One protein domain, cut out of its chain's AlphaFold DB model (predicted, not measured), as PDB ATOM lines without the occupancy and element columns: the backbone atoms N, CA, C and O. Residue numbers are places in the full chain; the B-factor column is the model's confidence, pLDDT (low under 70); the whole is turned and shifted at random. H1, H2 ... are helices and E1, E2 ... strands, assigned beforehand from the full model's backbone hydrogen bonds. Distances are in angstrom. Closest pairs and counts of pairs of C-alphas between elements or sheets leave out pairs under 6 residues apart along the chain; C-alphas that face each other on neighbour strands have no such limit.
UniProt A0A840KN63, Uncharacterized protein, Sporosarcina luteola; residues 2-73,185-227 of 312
ATOM      1  N   PHE A   2      18.992  14.925  52.036       35.72
ATOM      2  CA  PHE A   2      18.878  14.907  50.574       35.72
ATOM      3  C   PHE A   2      18.091  16.136  50.120       35.72
ATOM      4  O   PHE A   2      16.967  16.351  50.570       35.72
ATOM      5  N   ILE A   3      18.691  16.948  49.257       34.22
ATOM      6  CA  ILE A   3      17.994  18.024  48.557       34.22
ATOM      7  C   ILE A   3      17.395  17.375  47.308       34.22
ATOM      8  O   ILE A   3      18.138  16.844  46.485       34.22
ATOM      9  N   SER A   4      16.063  17.347  47.198       38.75
ATOM     10  CA  SER A   4      15.390  16.830  46.001       38.75
ATOM     11  C   SER A   4      15.856  17.630  44.785       38.75
ATOM     12  O   SER A   4      15.671  18.844  44.713       38.75
ATOM     13  N   ALA A   5      16.468  16.925  43.838       43.94
ATOM     14  CA  ALA A   5      17.069  17.479  42.633       43.94
ATOM     15  C   ALA A   5      16.049  18.089  41.656       43.94
ATOM     16  O   ALA A   5      16.435  18.829  40.754       43.94
ATOM     17  N   LEU A   6      14.756  17.781  41.821       44.38
ATOM     18  CA  LEU A   6      13.694  18.235  40.918       44.38
ATOM     19  C   LEU A   6      12.754  19.281  41.522       44.38
ATOM     20  O   LEU A   6      11.946  19.847  40.783       44.38
ATOM     21  N   ASN A   7      12.854  19.577  42.822       42.22
ATOM     22  CA  ASN A   7      12.116  20.710  43.388       42.22
ATOM     23  C   ASN A   7      12.683  22.052  42.902       42.22
ATOM     24  O   ASN A   7      11.922  23.003  42.725       42.22
ATOM     25  N   ASP A   8      13.975  22.093  42.572       43.62
ATOM     26  CA  ASP A   8      14.564  23.199  41.832       43.62
ATOM     27  C   ASP A   8      14.567  22.861  40.344       43.62
ATOM     28  O   ASP A   8      15.250  21.953  39.878       43.62
ATOM     29  N   ARG A   9      13.822  23.639  39.560       51.75
ATOM     30  CA  ARG A   9      13.717  23.576  38.090       51.75
ATOM     31  C   ARG A   9      15.041  23.896  37.354       51.75
ATOM     32  O   ARG A   9      15.013  24.342  36.213       51.75
ATOM     33  N   ASN A  10      16.184  23.675  38.004       57.72
ATOM     34  CA  ASN A  10      17.534  24.077  37.613       57.72
ATOM     35  C   ASN A  10      18.394  22.918  37.083       57.72
ATOM     36  O   ASN A  10      19.591  23.105  36.874       57.72
ATOM     37  N   PHE A  11      17.832  21.727  36.853       68.62
ATOM     38  CA  PHE A  11      18.596  20.656  36.213       68.62
ATOM     39  C   PHE A  11      18.645  20.855  34.692       68.62
ATOM     40  O   PHE A  11      17.627  21.146  34.051       68.62
ATOM     41  N   SER A  12      19.841  20.685  34.126       69.81
ATOM     42  CA  SER A  12      20.085  20.707  32.686       69.81
ATOM     43  C   SER A  12      20.858  19.495  32.210       69.81
ATOM     44  O   SER A  12      21.583  18.851  32.966       69.81
ATOM     45  N   MET A  13      20.716  19.202  30.922       72.00
ATOM     46  CA  MET A  13      21.580  18.264  30.215       72.00
ATOM     47  C   MET A  13      21.899  18.783  28.820       72.00
ATOM     48  O   MET A  13      21.115  19.523  28.222       72.00
ATOM     49  N   GLN A  14      23.049  18.371  28.296       76.94
ATOM     50  CA  GLN A  14      23.392  18.613  26.905       76.94
ATOM     51  C   GLN A  14      22.862  17.476  26.043       76.94
ATOM     52  O   GLN A  14      23.126  16.303  26.299       76.94
ATOM     53  N   VAL A  15      22.111  17.837  25.011       73.00
ATOM     54  CA  VAL A  15      21.571  16.899  24.029       73.00
ATOM     55  C   VAL A  15      22.015  17.329  22.650       73.00
ATOM     56  O   VAL A  15      22.174  18.519  22.374       73.00
ATOM     57  N   ARG A  16      22.224  16.353  21.773       72.50
ATOM     58  CA  ARG A  16      22.566  16.644  20.389       72.50
ATOM     59  C   ARG A  16      21.391  17.355  19.722       72.50
ATOM     60  O   ARG A  16      20.263  16.864  19.765       72.50
ATOM     61  N   ASP A  17      21.659  18.502  19.115       72.56
ATOM     62  CA  ASP A  17      20.672  19.249  18.354       72.56
ATOM     63  C   ASP A  17      20.416  18.535  17.021       72.56
ATOM     64  O   ASP A  17      21.304  18.405  16.178       72.56
ATOM     65  N   SER A  18      19.187  18.051  16.834       64.19
ATOM     66  CA  SER A  18      18.762  17.372  15.608       64.19
ATOM     67  C   SER A  18      18.729  18.298  14.390       64.19
ATOM     68  O   SER A  18      18.688  17.806  13.265       64.19
ATOM     69  N   ASN A  19      18.746  19.618  14.598       64.75
ATOM     70  CA  ASN A  19      18.648  20.614  13.534       64.75
ATOM     71  C   ASN A  19      20.013  21.115  13.034       64.75
ATOM     72  O   ASN A  19      20.058  21.853  12.050       64.75
ATOM     73  N   GLN A  20      21.126  20.715  13.662       58.06
ATOM     74  CA  GLN A  20      22.471  21.056  13.197       58.06
ATOM     75  C   GLN A  20      23.153  19.859  12.523       58.06
ATOM     76  O   GLN A  20      23.471  18.849  13.145       58.06
ATOM     77  N   THR A  21      23.396  19.991  11.217       53.91
ATOM     78  CA  THR A  21      24.004  18.959  10.359       53.91
ATOM     79  C   THR A  21      25.517  19.113  10.164       53.91
ATOM     80  O   THR A  21      26.125  18.258   9.521       53.91
ATOM     81  N   ALA A  22      26.156  20.143  10.733       50.34
ATOM     82  CA  ALA A  22      27.600  20.365  10.627       50.34
ATOM     83  C   ALA A  22      28.197  20.877  11.952       50.34
ATOM     84  O   ALA A  22      27.799  21.930  12.442       50.34
ATOM     85  N   GLY A  23      29.181  20.147  12.495       50.22
ATOM     86  CA  GLY A  23      29.873  20.481  13.751       50.22
ATOM     87  C   GLY A  23      29.070  20.125  15.007       50.22
ATOM     88  O   GLY A  23      27.880  19.853  14.925       50.22
ATOM     89  N   GLU A  24      29.734  20.044  16.157       58.09
ATOM     90  CA  GLU A  24      29.231  19.544  17.448       58.09
ATOM     91  C   GLU A  24      28.080  20.390  18.034       58.09
ATOM     92  O   GLU A  24      28.243  21.114  19.013       58.09
ATOM     93  N   GLY A  25      26.895  20.308  17.430       62.59
ATOM     94  CA  GLY A  25      25.690  20.990  17.886       62.59
ATOM     95  C   GLY A  25      25.121  20.326  19.130       62.59
ATOM     96  O   GLY A  25      24.294  19.420  19.033       62.59
ATOM     97  N   TRP A  26      25.576  20.753  20.302       77.25
ATOM     98  CA  TRP A  26      24.981  20.395  21.587       77.25
ATOM     99  C   TRP A  26      24.116  21.556  22.073       77.25
ATOM    100  O   TRP A  26      24.594  22.684  22.188       77.25
ATOM    101  N   LYS A  27      22.844  21.290  22.385       81.25
ATOM    102  CA  LYS A  27      21.957  22.257  23.043       81.25
ATOM    103  C   LYS A  27      21.749  21.873  24.503       81.25
ATOM    104  O   LYS A  27      21.681  20.691  24.836       81.25
ATOM    105  N   SER A  28      21.630  22.872  25.372       79.56
ATOM    106  CA  SER A  28      21.252  22.647  26.770       79.56
ATOM    107  C   SER A  28      19.733  22.616  26.883       79.56
ATOM    108  O   SER A  28      19.068  23.564  26.466       79.56
ATOM    109  N   VAL A  29      19.195  21.542  27.447       77.94
ATOM    110  CA  VAL A  29      17.767  21.401  27.761       77.94
ATOM    111  C   VAL A  29      17.583  21.383  29.269       77.94
ATOM    112  O   VAL A  29      18.475  20.937  29.989       77.94
ATOM    113  N   TRP A  30      16.441  21.881  29.742       81.38
ATOM    114  CA  TRP A  30      16.184  22.140  31.161       81.38
ATOM    115  C   TRP A  30      14.820  21.601  31.585       81.38
ATOM    116  O   TRP A  30      13.914  21.460  30.759       81.38
ATOM    117  N   GLY A  31      14.649  21.340  32.883       79.25
ATOM    118  CA  GLY A  31      13.337  21.043  33.462       79.25
ATOM    119  C   GLY A  31      12.621  19.891  32.747       79.25
ATOM    120  O   GLY A  31      13.190  18.826  32.533       79.25
ATOM    121  N   LYS A  32      11.362  20.090  32.332       81.12
ATOM    122  CA  LYS A  32      10.587  19.029  31.667       81.12
ATOM    123  C   LYS A  32      11.245  18.519  30.380       81.12
ATOM    124  O   LYS A  32      11.194  17.325  30.127       81.12
ATOM    125  N   GLU A  33      11.902  19.369  29.590       77.31
ATOM    126  CA  GLU A  33      12.577  18.911  28.364       77.31
ATOM    127  C   GLU A  33      13.720  17.948  28.690       77.31
ATOM    128  O   GLU A  33      13.844  16.892  28.074       77.31
ATOM    129  N   ALA A  34      14.492  18.252  29.731       77.00
ATOM    130  CA  ALA A  34      15.550  17.379  30.211       77.00
ATOM    131  C   ALA A  34      14.992  16.059  30.792       77.00
ATOM    132  O   ALA A  34      15.484  14.985  30.448       77.00
ATOM    133  N   ALA A  35      13.919  16.099  31.591       79.31
ATOM    134  CA  ALA A  35      13.279  14.884  32.118       79.31
ATOM    135  C   ALA A  35      12.642  14.019  31.020       79.31
ATOM    136  O   ALA A  35      12.635  12.797  31.129       79.31
ATOM    137  N   ALA A  36      12.126  14.628  29.950       80.44
ATOM    138  CA  ALA A  36      11.563  13.892  28.822       80.44
ATOM    139  C   ALA A  36      12.643  13.176  27.999       80.44
ATOM    140  O   ALA A  36      12.388  12.108  27.438       80.44
ATOM    141  N   VAL A  37      13.846  13.756  27.914       80.31
ATOM    142  CA  VAL A  37      14.987  13.137  27.229       80.31
ATOM    143  C   VAL A  37      15.606  12.026  28.076       80.31
ATOM    144  O   VAL A  37      15.849  10.938  27.556       80.31
ATOM    145  N   ASN A  38      15.835  12.271  29.368       82.00
ATOM    146  CA  ASN A  38      16.321  11.261  30.305       82.00
ATOM    147  C   ASN A  38      15.442  11.233  31.568       82.00
ATOM    148  O   ASN A  38      15.717  11.959  32.529       82.00
ATOM    149  N   PRO A  39      14.434  10.344  31.615       80.56
ATOM    150  CA  PRO A  39      13.559  10.197  32.777       80.56
ATOM    151  C   PRO A  39      14.279   9.743  34.053       80.56
ATOM    152  O   PRO A  39      13.743   9.892  35.144       80.56
ATOM    153  N   LEU A  40      15.501   9.206  33.938       84.44
ATOM    154  CA  LEU A  40      16.347   8.805  35.065       84.44
ATOM    155  C   LEU A  40      17.342   9.902  35.479       84.44
ATOM    156  O   LEU A  40      18.221   9.646  36.298       84.44
ATOM    157  N   ALA A  41      17.227  11.126  34.952       80.25
ATOM    158  CA  ALA A  41      18.151  12.217  35.268       80.25
ATOM    159  C   ALA A  41      18.245  12.494  36.777       80.25
ATOM    160  O   ALA A  41      19.347  12.637  37.301       80.25
ATOM    161  N   ALA A  42      17.113  12.487  37.485       76.00
ATOM    162  CA  ALA A  42      17.092  12.672  38.933       76.00
ATOM    163  C   ALA A  42      17.786  11.523  39.683       76.00
ATOM    164  O   ALA A  42      18.574  11.767  40.594       76.00
ATOM    165  N   VAL A  43      17.592  10.280  39.223       83.81
ATOM    166  CA  VAL A  43      18.299   9.097  39.743       83.81
ATOM    167  C   VAL A  43      19.812   9.268  39.580       83.81
ATOM    168  O   VAL A  43      20.572   9.058  40.525       83.81
ATOM    169  N   ASN A  44      20.256   9.700  38.396       84.06
ATOM    170  CA  ASN A  44      21.670   9.926  38.093       84.06
ATOM    171  C   ASN A  44      22.261  11.078  38.916       84.06
ATOM    172  O   ASN A  44      23.392  10.985  39.388       84.06
ATOM    173  N   GLN A  45      21.506  12.155  39.130       79.25
ATOM    174  CA  GLN A  45      21.944  13.260  39.977       79.25
ATOM    175  C   GLN A  45      22.063  12.829  41.443       79.25
ATOM    176  O   GLN A  45      23.070  13.133  42.083       79.25
ATOM    177  N   GLY A  46      21.092  12.062  41.950       79.56
ATOM    178  CA  GLY A  46      21.152  11.458  43.279       79.56
ATOM    179  C   GLY A  46      22.394  10.582  43.444       79.56
ATOM    180  O   GLY A  46      23.156  10.760  44.394       79.56
ATOM    181  N   ARG A  47      22.673   9.716  42.461       86.19
ATOM    182  CA  ARG A  47      23.907   8.919  42.406       86.19
ATOM    183  C   ARG A  47      25.163   9.794  42.470       86.19
ATOM    184  O   ARG A  47      26.050   9.520  43.271       86.19
ATOM    185  N   ASN A  48      25.248  10.844  41.656       83.62
ATOM    186  CA  ASN A  48      26.424  11.721  41.604       83.62
ATOM    187  C   ASN A  48      26.647  12.485  42.917       83.62
ATOM    188  O   ASN A  48      27.793  12.660  43.342       83.62
ATOM    189  N   SER A  49      25.566  12.899  43.582       81.31
ATOM    190  CA  SER A  49      25.640  13.489  44.922       81.31
ATOM    191  C   SER A  49      26.208  12.488  45.924       81.31
ATOM    192  O   SER A  49      27.139  12.820  46.653       81.31
ATOM    193  N   LEU A  50      25.715  11.245  45.912       86.38
ATOM    194  CA  LEU A  50      26.197  10.183  46.796       86.38
ATOM    195  C   LEU A  50      27.671   9.854  46.565       86.38
ATOM    196  O   LEU A  50      28.402   9.663  47.532       86.38
ATOM    197  N   ILE A  51      28.121   9.823  45.310       83.81
ATOM    198  CA  ILE A  51      29.540   9.642  44.974       83.81
ATOM    199  C   ILE A  51      30.367  10.788  45.563       83.81
ATOM    200  O   ILE A  51      31.359  10.542  46.245       83.81
ATOM    201  N   SER A  52      29.944  12.034  45.342       81.44
ATOM    202  CA  SER A  52      30.657  13.223  45.826       81.44
ATOM    203  C   SER A  52      30.761  13.243  47.354       81.44
ATOM    204  O   SER A  52      31.830  13.511  47.904       81.44
ATOM    205  N   ASP A  53      29.675  12.896  48.046       80.44
ATOM    206  CA  ASP A  53      29.660  12.767  49.502       80.44
ATOM    207  C   ASP A  53      30.540  11.617  49.994       80.44
ATOM    208  O   ASP A  53      31.289  11.796  50.958       80.44
ATOM    209  N   SER A  54      30.505  10.467  49.317       87.56
ATOM    210  CA  SER A  54      31.329   9.306  49.672       87.56
ATOM    211  C   SER A  54      32.815   9.615  49.531       87.56
ATOM    212  O   SER A  54      33.605   9.240  50.388       87.56
ATOM    213  N   ILE A  55      33.206  10.371  48.500       82.94
ATOM    214  CA  ILE A  55      34.585  10.847  48.331       82.94
ATOM    215  C   ILE A  55      34.967  11.797  49.466       82.94
ATOM    216  O   ILE A  55      36.010  11.629  50.090       82.94
ATOM    217  N   ARG A  56      34.119  12.794  49.750       86.88
ATOM    218  CA  ARG A  56      34.383  13.813  50.774       86.88
ATOM    219  C   ARG A  56      34.533  13.216  52.173       86.88
ATOM    220  O   ARG A  56      35.317  13.719  52.971       86.88
ATOM    221  N   THR A  57      33.752  12.189  52.481       88.88
ATOM    222  CA  THR A  57      33.694  11.564  53.813       88.88
ATOM    223  C   THR A  57      34.503  10.272  53.913       88.88
ATOM    224  O   THR A  57      34.707   9.770  55.015       88.88
ATOM    225  N   ASN A  58      34.978   9.751  52.780       90.50
ATOM    226  CA  ASN A  58      35.565   8.422  52.638       90.50
ATOM    227  C   ASN A  58      34.659   7.280  53.156       90.50
ATOM    228  O   ASN A  58      35.148   6.238  53.590       90.50
ATOM    229  N   ASP A  59      33.337   7.468  53.111       90.56
ATOM    230  CA  ASP A  59      32.335   6.468  53.484       90.56
ATOM    231  C   ASP A  59      31.401   6.181  52.303       90.56
ATOM    232  O   ASP A  59      30.615   7.025  51.879       90.56
ATOM    233  N   TRP A  60      31.474   4.956  51.787       91.12
ATOM    234  CA  TRP A  60      30.713   4.505  50.621       91.12
ATOM    235  C   TRP A  60      29.424   3.755  50.979       91.12
ATOM    236  O   TRP A  60      28.710   3.303  50.083       91.12
ATOM    237  N   SER A  61      29.095   3.613  52.266       92.88
ATOM    238  CA  SER A  61      27.963   2.807  52.745       92.88
ATOM    239  C   SER A  61      26.626   3.222  52.118       92.88
ATOM    240  O   SER A  61      25.881   2.382  51.605       92.88
ATOM    241  N   THR A  62      26.344   4.527  52.085       92.00
ATOM    242  CA  THR A  62      25.091   5.072  51.535       92.00
ATOM    243  C   THR A  62      25.039   4.926  50.013       92.00
ATOM    244  O   THR A  62      23.995   4.577  49.458       92.00
ATOM    245  N   TYR A  63      26.168   5.131  49.329       92.75
ATOM    246  CA  TYR A  63      26.273   4.893  47.890       92.75
ATOM    247  C   TYR A  63      26.031   3.417  47.550       92.75
ATOM    248  O   TYR A  63      25.229   3.111  46.672       92.75
ATOM    249  N   HIS A  64      26.648   2.489  48.281       94.25
ATOM    250  CA  HIS A  64      26.437   1.061  48.064       94.25
ATOM    251  C   HIS A  64      25.010   0.625  48.387       94.25
ATOM    252  O   HIS A  64      24.463  -0.222  47.687       94.25
ATOM    253  N   GLN A  65      24.361   1.223  49.389       93.94
ATOM    254  CA  GLN A  65      22.943   0.981  49.647       93.94
ATOM    255  C   GLN A  65      22.063   1.450  48.481       93.94
ATOM    256  O   GLN A  65      21.111   0.759  48.112       93.94
ATOM    257  N   PHE A  66      22.366   2.612  47.901       93.25
ATOM    258  CA  PHE A  66      21.680   3.107  46.714       93.25
ATOM    259  C   PHE A  66      21.893   2.165  45.524       93.25
ATOM    260  O   PHE A  66      20.923   1.698  44.931       93.25
ATOM    261  N   GLU A  67      23.140   1.814  45.216       93.12
ATOM    262  CA  GLU A  67      23.476   0.946  44.086       93.12
ATOM    263  C   GLU A  67      22.925  -0.472  44.247       93.12
ATOM    264  O   GLU A  67      22.457  -1.047  43.270       93.12
ATOM    265  N   ALA A  68      22.871  -1.018  45.463       93.94
ATOM    266  CA  ALA A  68      22.278  -2.328  45.720       93.94
ATOM    267  C   ALA A  68      20.773  -2.375  45.412       93.94
ATOM    268  O   ALA A  68      20.262  -3.422  45.020       93.94
ATOM    269  N   LYS A  69      20.051  -1.251  45.538       91.88
ATOM    270  CA  LYS A  69      18.655  -1.166  45.073       91.88
ATOM    271  C   LYS A  69      18.578  -1.203  43.545       91.88
ATOM    272  O   LYS A  69      17.673  -1.820  42.997       91.88
ATOM    273  N   GLN A  70      19.513  -0.541  42.866       89.75
ATOM    274  CA  GLN A  70      19.525  -0.386  41.405       89.75
ATOM    275  C   GLN A  70      20.046  -1.629  40.666       89.75
ATOM    276  O   GLN A  70      19.571  -1.956  39.573       89.75
ATOM    277  N   HIS A  71      21.020  -2.305  41.276       92.88
ATOM    278  CA  HIS A  71      21.816  -3.397  40.723       92.88
ATOM    279  C   HIS A  71      21.944  -4.544  41.745       92.88
ATOM    280  O   HIS A  71      23.054  -4.890  42.159       92.88
ATOM    281  N   PRO A  72      20.826  -5.150  42.185       94.12
ATOM    282  CA  PRO A  72      20.823  -6.122  43.281       94.12
ATOM    283  C   PRO A  72      21.696  -7.361  43.042       94.12
ATOM    284  O   PRO A  72      22.176  -7.950  44.002       94.12
ATOM    285  N   ALA A  73      21.950  -7.764  41.795       94.12
ATOM    286  CA  ALA A  73      22.808  -8.917  41.509       94.12
ATOM    287  C   ALA A  73      24.303  -8.638  41.750       94.12
ATOM    288  O   ALA A  73      25.101  -9.572  41.801       94.12
ATOM    289  N   PHE A 185      12.274   5.665  42.569       84.25
ATOM    290  CA  PHE A 185      10.989   6.357  42.523       84.25
ATOM    291  C   PHE A 185      10.010   5.914  43.608       84.25
ATOM    292  O   PHE A 185       9.103   6.674  43.935       84.25
ATOM    293  N   ALA A 186      10.216   4.743  44.218       84.19
ATOM    294  CA  ALA A 186       9.443   4.339  45.389       84.19
ATOM    295  C   ALA A 186       9.678   5.292  46.574       84.19
ATOM    296  O   ALA A 186       8.742   5.620  47.298       84.19
ATOM    297  N   ASP A 187      10.915   5.777  46.721       81.00
ATOM    298  CA  ASP A 187      11.304   6.731  47.762       81.00
ATOM    299  C   ASP A 187      11.116   8.200  47.306       81.00
ATOM    300  O   ASP A 187      11.089   9.107  48.136       81.00
ATOM    301  N   HIS A 188      10.958   8.443  45.996       84.31
ATOM    302  CA  HIS A 188      10.871   9.777  45.377       84.31
ATOM    303  C   HIS A 188       9.681   9.888  44.398       84.31
ATOM    304  O   HIS A 188       9.873  10.107  43.196       84.31
ATOM    305  N   PRO A 189       8.428   9.766  44.876       81.62
ATOM    306  CA  PRO A 189       7.251   9.714  44.003       81.62
ATOM    307  C   PRO A 189       7.022  11.006  43.206       81.62
ATOM    308  O   PRO A 189       6.611  10.950  42.052       81.62
ATOM    309  N   ASN A 190       7.355  12.176  43.762       83.06
ATOM    310  CA  ASN A 190       7.215  13.454  43.046       83.06
ATOM    311  C   ASN A 190       8.127  13.529  41.812       83.06
ATOM    312  O   ASN A 190       7.762  14.102  40.787       83.06
ATOM    313  N   GLU A 191       9.312  12.927  41.905       83.00
ATOM    314  CA  GLU A 191      10.297  12.891  40.825       83.00
ATOM    315  C   GLU A 191       9.822  11.979  39.689       83.00
ATOM    316  O   GLU A 191       9.963  12.310  38.511       83.00
ATOM    317  N   MET A 192       9.154  10.882  40.052       84.00
ATOM    318  CA  MET A 192       8.462  10.006  39.113       84.00
ATOM    319  C   MET A 192       7.334  10.733  38.383       84.00
ATOM    320  O   MET A 192       7.258  10.673  37.156       84.00
ATOM    321  N   THR A 193       6.469  11.431  39.124       81.12
ATOM    322  CA  THR A 193       5.360  12.205  38.556       81.12
ATOM    323  C   THR A 193       5.869  13.249  37.571       81.12
ATOM    324  O   THR A 193       5.390  13.311  36.440       81.12
ATOM    325  N   PHE A 194       6.896  14.009  37.952       82.25
ATOM    326  CA  PHE A 194       7.489  15.018  37.082       82.25
ATOM    327  C   PHE A 194       8.039  14.415  35.780       82.25
ATOM    328  O   PHE A 194       7.775  14.935  34.694       82.25
ATOM    329  N   ALA A 195       8.765  13.295  35.869       83.06
ATOM    330  CA  ALA A 195       9.296  12.606  34.697       83.06
ATOM    331  C   ALA A 195       8.184  12.047  33.792       83.06
ATOM    332  O   ALA A 195       8.261  12.161  32.569       83.06
ATOM    333  N   MET A 196       7.122  11.491  34.379       81.62
ATOM    334  CA  MET A 196       5.949  10.996  33.651       81.62
ATOM    335  C   MET A 196       5.242  12.111  32.877       81.62
ATOM    336  O   MET A 196       4.983  11.948  31.684       81.62
ATOM    337  N   GLU A 197       4.975  13.248  33.525       83.19
ATOM    338  CA  GLU A 197       4.359  14.414  32.884       83.19
ATOM    339  C   GLU A 197       5.228  14.957  31.749       83.19
ATOM    340  O   GLU A 197       4.728  15.233  30.660       83.19
ATOM    341  N   ALA A 198       6.537  15.075  31.982       83.69
ATOM    342  CA  ALA A 198       7.497  15.521  30.982       83.69
ATOM    343  C   ALA A 198       7.500  14.616  29.739       83.69
ATOM    344  O   ALA A 198       7.424  15.105  28.610       83.69
ATOM    345  N   VAL A 199       7.539  13.296  29.939       82.69
ATOM    346  CA  VAL A 199       7.479  12.316  28.846       82.69
ATOM    347  C   VAL A 199       6.134  12.387  28.124       82.69
ATOM    348  O   VAL A 199       6.108  12.359  26.898       82.69
ATOM    349  N   GLN A 200       5.018  12.520  28.838       82.62
ATOM    350  CA  GLN A 200       3.697  12.618  28.216       82.62
ATOM    351  C   GLN A 200       3.539  13.885  27.364       82.62
ATOM    352  O   GLN A 200       2.961  13.822  26.279       82.62
ATOM    353  N   GLU A 201       4.061  15.013  27.843       82.62
ATOM    354  CA  GLU A 201       3.959  16.318  27.187       82.62
ATOM    355  C   GLU A 201       4.878  16.423  25.961       82.62
ATOM    356  O   GLU A 201       4.447  16.865  24.898       82.62
ATOM    357  N   LEU A 202       6.137  15.987  26.085       80.88
ATOM    358  CA  LEU A 202       7.179  16.254  25.084       80.88
ATOM    359  C   LEU A 202       7.584  15.026  24.261       80.88
ATOM    360  O   LEU A 202       8.193  15.171  23.201       80.88
ATOM    361  N   ARG A 203       7.251  13.816  24.722       77.62
ATOM    362  CA  ARG A 203       7.556  12.531  24.068       77.62
ATOM    363  C   ARG A 203       6.336  11.595  24.066       77.62
ATOM    364  O   ARG A 203       6.395  10.474  24.588       77.62
ATOM    365  N   PRO A 204       5.209  12.019  23.459       76.44
ATOM    366  CA  PRO A 204       3.970  11.243  23.465       76.44
ATOM    367  C   PRO A 204       4.106   9.879  22.763       76.44
ATOM    368  O   PRO A 204       3.302   8.981  23.003       76.44
ATOM    369  N   ASP A 205       5.117   9.704  21.907       73.19
ATOM    370  CA  ASP A 205       5.526   8.426  21.323       73.19
ATOM    371  C   ASP A 205       5.981   7.427  22.398       73.19
ATOM    372  O   ASP A 205       5.459   6.312  22.470       73.19
ATOM    373  N   ILE A 206       6.889   7.850  23.285       69.25
ATOM    374  CA  ILE A 206       7.384   7.035  24.401       69.25
ATOM    375  C   ILE A 206       6.260   6.771  25.402       69.25
ATOM    376  O   ILE A 206       6.108   5.640  25.865       69.25
ATOM    377  N   ALA A 207       5.443   7.783  25.709       69.81
ATOM    378  CA  ALA A 207       4.313   7.638  26.625       69.81
ATOM    379  C   ALA A 207       3.310   6.574  26.144       69.81
ATOM    380  O   ALA A 207       2.869   5.730  26.924       69.81
ATOM    381  N   LYS A 208       2.994   6.556  24.841       69.38
ATOM    382  CA  LYS A 208       2.114   5.540  24.238       69.38
ATOM    383  C   LYS A 208       2.709   4.138  24.306       69.38
ATOM    384  O   LYS A 208       1.981   3.195  24.602       69.38
ATOM    385  N   ILE A 209       4.012   3.995  24.059       66.00
ATOM    386  CA  ILE A 209       4.711   2.708  24.180       66.00
ATOM    387  C   ILE A 209       4.667   2.220  25.634       66.00
ATOM    388  O   ILE A 209       4.312   1.069  25.879       66.00
ATOM    389  N   ALA A 210       4.948   3.095  26.603       63.75
ATOM    390  CA  ALA A 210       4.894   2.760  28.024       63.75
ATOM    391  C   ALA A 210       3.483   2.331  28.470       63.75
ATOM    392  O   ALA A 210       3.337   1.315  29.150       63.75
ATOM    393  N   ALA A 211       2.443   3.044  28.024       66.38
ATOM    394  CA  ALA A 211       1.050   2.692  28.296       66.38
ATOM    395  C   ALA A 211       0.630   1.363  27.637       66.38
ATOM    396  O   ALA A 211      -0.089   0.572  28.245       66.38
ATOM    397  N   ALA A 212       1.093   1.088  26.413       61.81
ATOM    398  CA  ALA A 212       0.759  -0.131  25.675       61.81
ATOM    399  C   ALA A 212       1.433  -1.385  26.250       61.81
ATOM    400  O   ALA A 212       0.820  -2.449  26.304       61.81
ATOM    401  N   ILE A 213       2.688  -1.254  26.681       57.09
ATOM    402  CA  ILE A 213       3.478  -2.349  27.248       57.09
ATOM    403  C   ILE A 213       3.013  -2.696  28.666       57.09
ATOM    404  O   ILE A 213       3.052  -3.858  29.062       57.09
ATOM    405  N   ASN A 214       2.548  -1.704  29.427       55.19
ATOM    406  CA  ASN A 214       2.300  -1.851  30.855       55.19
ATOM    407  C   ASN A 214       0.963  -1.198  31.238       55.19
ATOM    408  O   ASN A 214       0.914  -0.266  32.048       55.19
ATOM    409  N   LYS A 215      -0.127  -1.727  30.651       52.00
ATOM    410  CA  LYS A 215      -1.541  -1.275  30.730       52.00
ATOM    411  C   LYS A 215      -2.165  -1.284  32.145       52.00
ATOM    412  O   LYS A 215      -3.365  -1.420  32.325       52.00
ATOM    413  N   GLY A 216      -1.346  -1.205  33.186       50.00
ATOM    414  CA  GLY A 216      -1.767  -1.096  34.575       50.00
ATOM    415  C   GLY A 216      -0.745  -0.363  35.439       50.00
ATOM    416  O   GLY A 216      -1.143   0.420  36.288       50.00
ATOM    417  N   ALA A 217       0.562  -0.555  35.234       51.06
ATOM    418  CA  ALA A 217       1.582   0.158  36.009       51.06
ATOM    419  C   ALA A 217       1.699   1.627  35.574       51.06
ATOM    420  O   ALA A 217       1.609   2.522  36.412       51.06
ATOM    421  N   TYR A 218       1.806   1.882  34.266       50.72
ATOM    422  CA  TYR A 218       1.895   3.244  33.742       50.72
ATOM    423  C   TYR A 218       0.595   4.019  33.985       50.72
ATOM    424  O   TYR A 218       0.639   5.148  34.454       50.72
ATOM    425  N   GLU A 219      -0.564   3.394  33.758       53.09
ATOM    426  CA  GLU A 219      -1.875   4.028  33.951       53.09
ATOM    427  C   GLU A 219      -2.194   4.315  35.424       53.09
ATOM    428  O   GLU A 219      -2.717   5.384  35.713       53.09
ATOM    429  N   ARG A 220      -1.838   3.436  36.378       54.75
ATOM    430  CA  ARG A 220      -2.003   3.730  37.819       54.75
ATOM    431  C   ARG A 220      -1.160   4.929  38.252       54.75
ATOM    432  O   ARG A 220      -1.639   5.778  39.000       54.75
ATOM    433  N   ASN A 221       0.066   5.016  37.745       52.62
ATOM    434  CA  ASN A 221       0.981   6.100  38.086       52.62
ATOM    435  C   ASN A 221       0.604   7.404  37.363       52.62
ATOM    436  O   ASN A 221       0.593   8.462  37.984       52.62
ATOM    437  N   ALA A 222       0.186   7.333  36.096       54.34
ATOM    438  CA  ALA A 222      -0.309   8.475  35.330       54.34
ATOM    439  C   ALA A 222      -1.659   8.988  35.857       54.34
ATOM    440  O   ALA A 222      -1.843  10.189  35.974       54.34
ATOM    441  N   ALA A 223      -2.601   8.119  36.234       47.34
ATOM    442  CA  ALA A 223      -3.918   8.530  36.731       47.34
ATOM    443  C   ALA A 223      -3.859   9.194  38.118       47.34
ATOM    444  O   ALA A 223      -4.696  10.046  38.422       47.34
ATOM    445  N   SER A 224      -2.847   8.873  38.935       43.09
ATOM    446  CA  SER A 224      -2.614   9.535  40.231       43.09
ATOM    447  C   SER A 224      -2.303  11.039  40.113       43.09
ATOM    448  O   SER A 224      -2.488  11.782  41.075       43.09
ATOM    449  N   THR A 225      -1.934  11.517  38.917       42.59
ATOM    450  CA  THR A 225      -1.685  12.942  38.622       42.59
ATOM    451  C   THR A 225      -2.958  13.785  38.496       42.59
ATOM    452  O   THR A 225      -2.897  15.013  38.518       42.59
ATOM    453  N   SER A 226      -4.140  13.161  38.432       36.38
ATOM    454  CA  SER A 226      -5.411  13.887  38.303       36.38
ATOM    455  C   SER A 226      -5.963  14.459  39.623       36.38
ATOM    456  O   SER A 226      -7.028  15.072  39.614       36.38
ATOM    457  N   PHE A 227      -5.247  14.326  40.751       30.05
ATOM    458  CA  PHE A 227      -5.769  14.660  42.088       30.05
ATOM    459  C   PHE A 227      -5.215  15.932  42.764       30.05
ATOM    460  O   PHE A 227      -5.455  16.131  43.953       30.05
TER     461      PHE A 227
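This is residues 2 to 73 and 185 to 227 of the 312 residues of an uncharacterized protein of Sporosarcina luteola (UniProt A0A840KN63). A short helix, H1, lies in the middle, with the strand hairpin E1 E2 on one side and H4 crossing it on the other; H5 and H6 follow H4, with H6 crossing H4 in turn. From the end of H1 an arm leads away, the helical hairpin H2 H3, in which H3 folds back along H2. The printed part has 115 residues, with two named strands and then six named helices in the order E1, E2, H1, H2, H3, H4, H5, H6; the sheet, E1 - E2, is antiparallel and the class is mostly helix. The whole is only just loose, close to compact, with a radius of gyration of the C-alphas of 16.4 A and spans of 44 by 43 by 30 A.

Begin at E1, residues 12 to 16, which forms an antiparallel hairpin with E2, residues 26 to 30; look for N 13 and O 29 at 3.0 A and N 27 and O 15 at 2.9 A. H1, residues 31 to 37, follows by a tight link; its closest C-alphas to E1 are Ala 34 and Met 13, 6.1 A apart. H2, residues 41 to 57, and H3, residues 61 to 70, form a helical hairpin at a shallow tilt of 24 degrees, opposite ways, and touch with residues 47 to 54 of H2 alone, closest at the C-alphas of Leu 50 and Tyr 63, 5.4 A. Beyond the cut, H4, residues 189 to 202, is the hub, touching three helices. It touches H1, closest at the C-alphas of Val 199 and Ala 36, 4.4 A, only just about perpendicular at 72 degrees. H4 and H2 are close but not clearly touching, with Glu 191 and Ala 42 closest, their C-alphas 7.1 A apart. H4 touches H5, residues 204 to 213, at a steep tilt of 60 degrees, with the C-alphas of Gln 200 and Ala 207 closest at 5.3 A. H4 also touches H6, residues 217 to 227, about perpendicular at 84 degrees, closest at the C-alphas of Met 196 and Ala 222, 7.0 A. H5 and H6 only just touch, and only at the corner by their link, with 3 pairs of C-alphas within 8 A, closest Ala 211 and Tyr 218 at 5.5 A. Among the pairs apart are H3 and H4. Every O i to N i+4 pair is within hydrogen-bond range in H1, H2, H3, H4 and H5; in H6 4 of 7 are.

Find C-alpha 12 at (20.085, 20.707, 32.686), where E1 begins its 13.2 A; E2 measures 13.1 A and H1 10.2 A. H2, the longest helix, runs 24.2 A from C-alpha 41 at (18.151, 12.217, 35.268), and H3 runs 14.5 A. H4 runs 20.0 A, H5 14.1 A, and H6 17.4 A to C-alpha 227 at (-5.769, 14.660, 42.088).

The C-alphas farthest apart, those of Ala 22 and Phe 227, are 46.2 A apart. Residues 74 to 184 are not printed, and C-alphas 73 and 185 stand 19.3 A apart across this cut. Of the links printed whole, the one from E1 to E2 is short and the others are tight. Residues 212 to 217 stand free. The mean pLDDT of the printed part is 72.7, and it is under 70 in residues 2 to 12, 18 to 25 and 206 to 227.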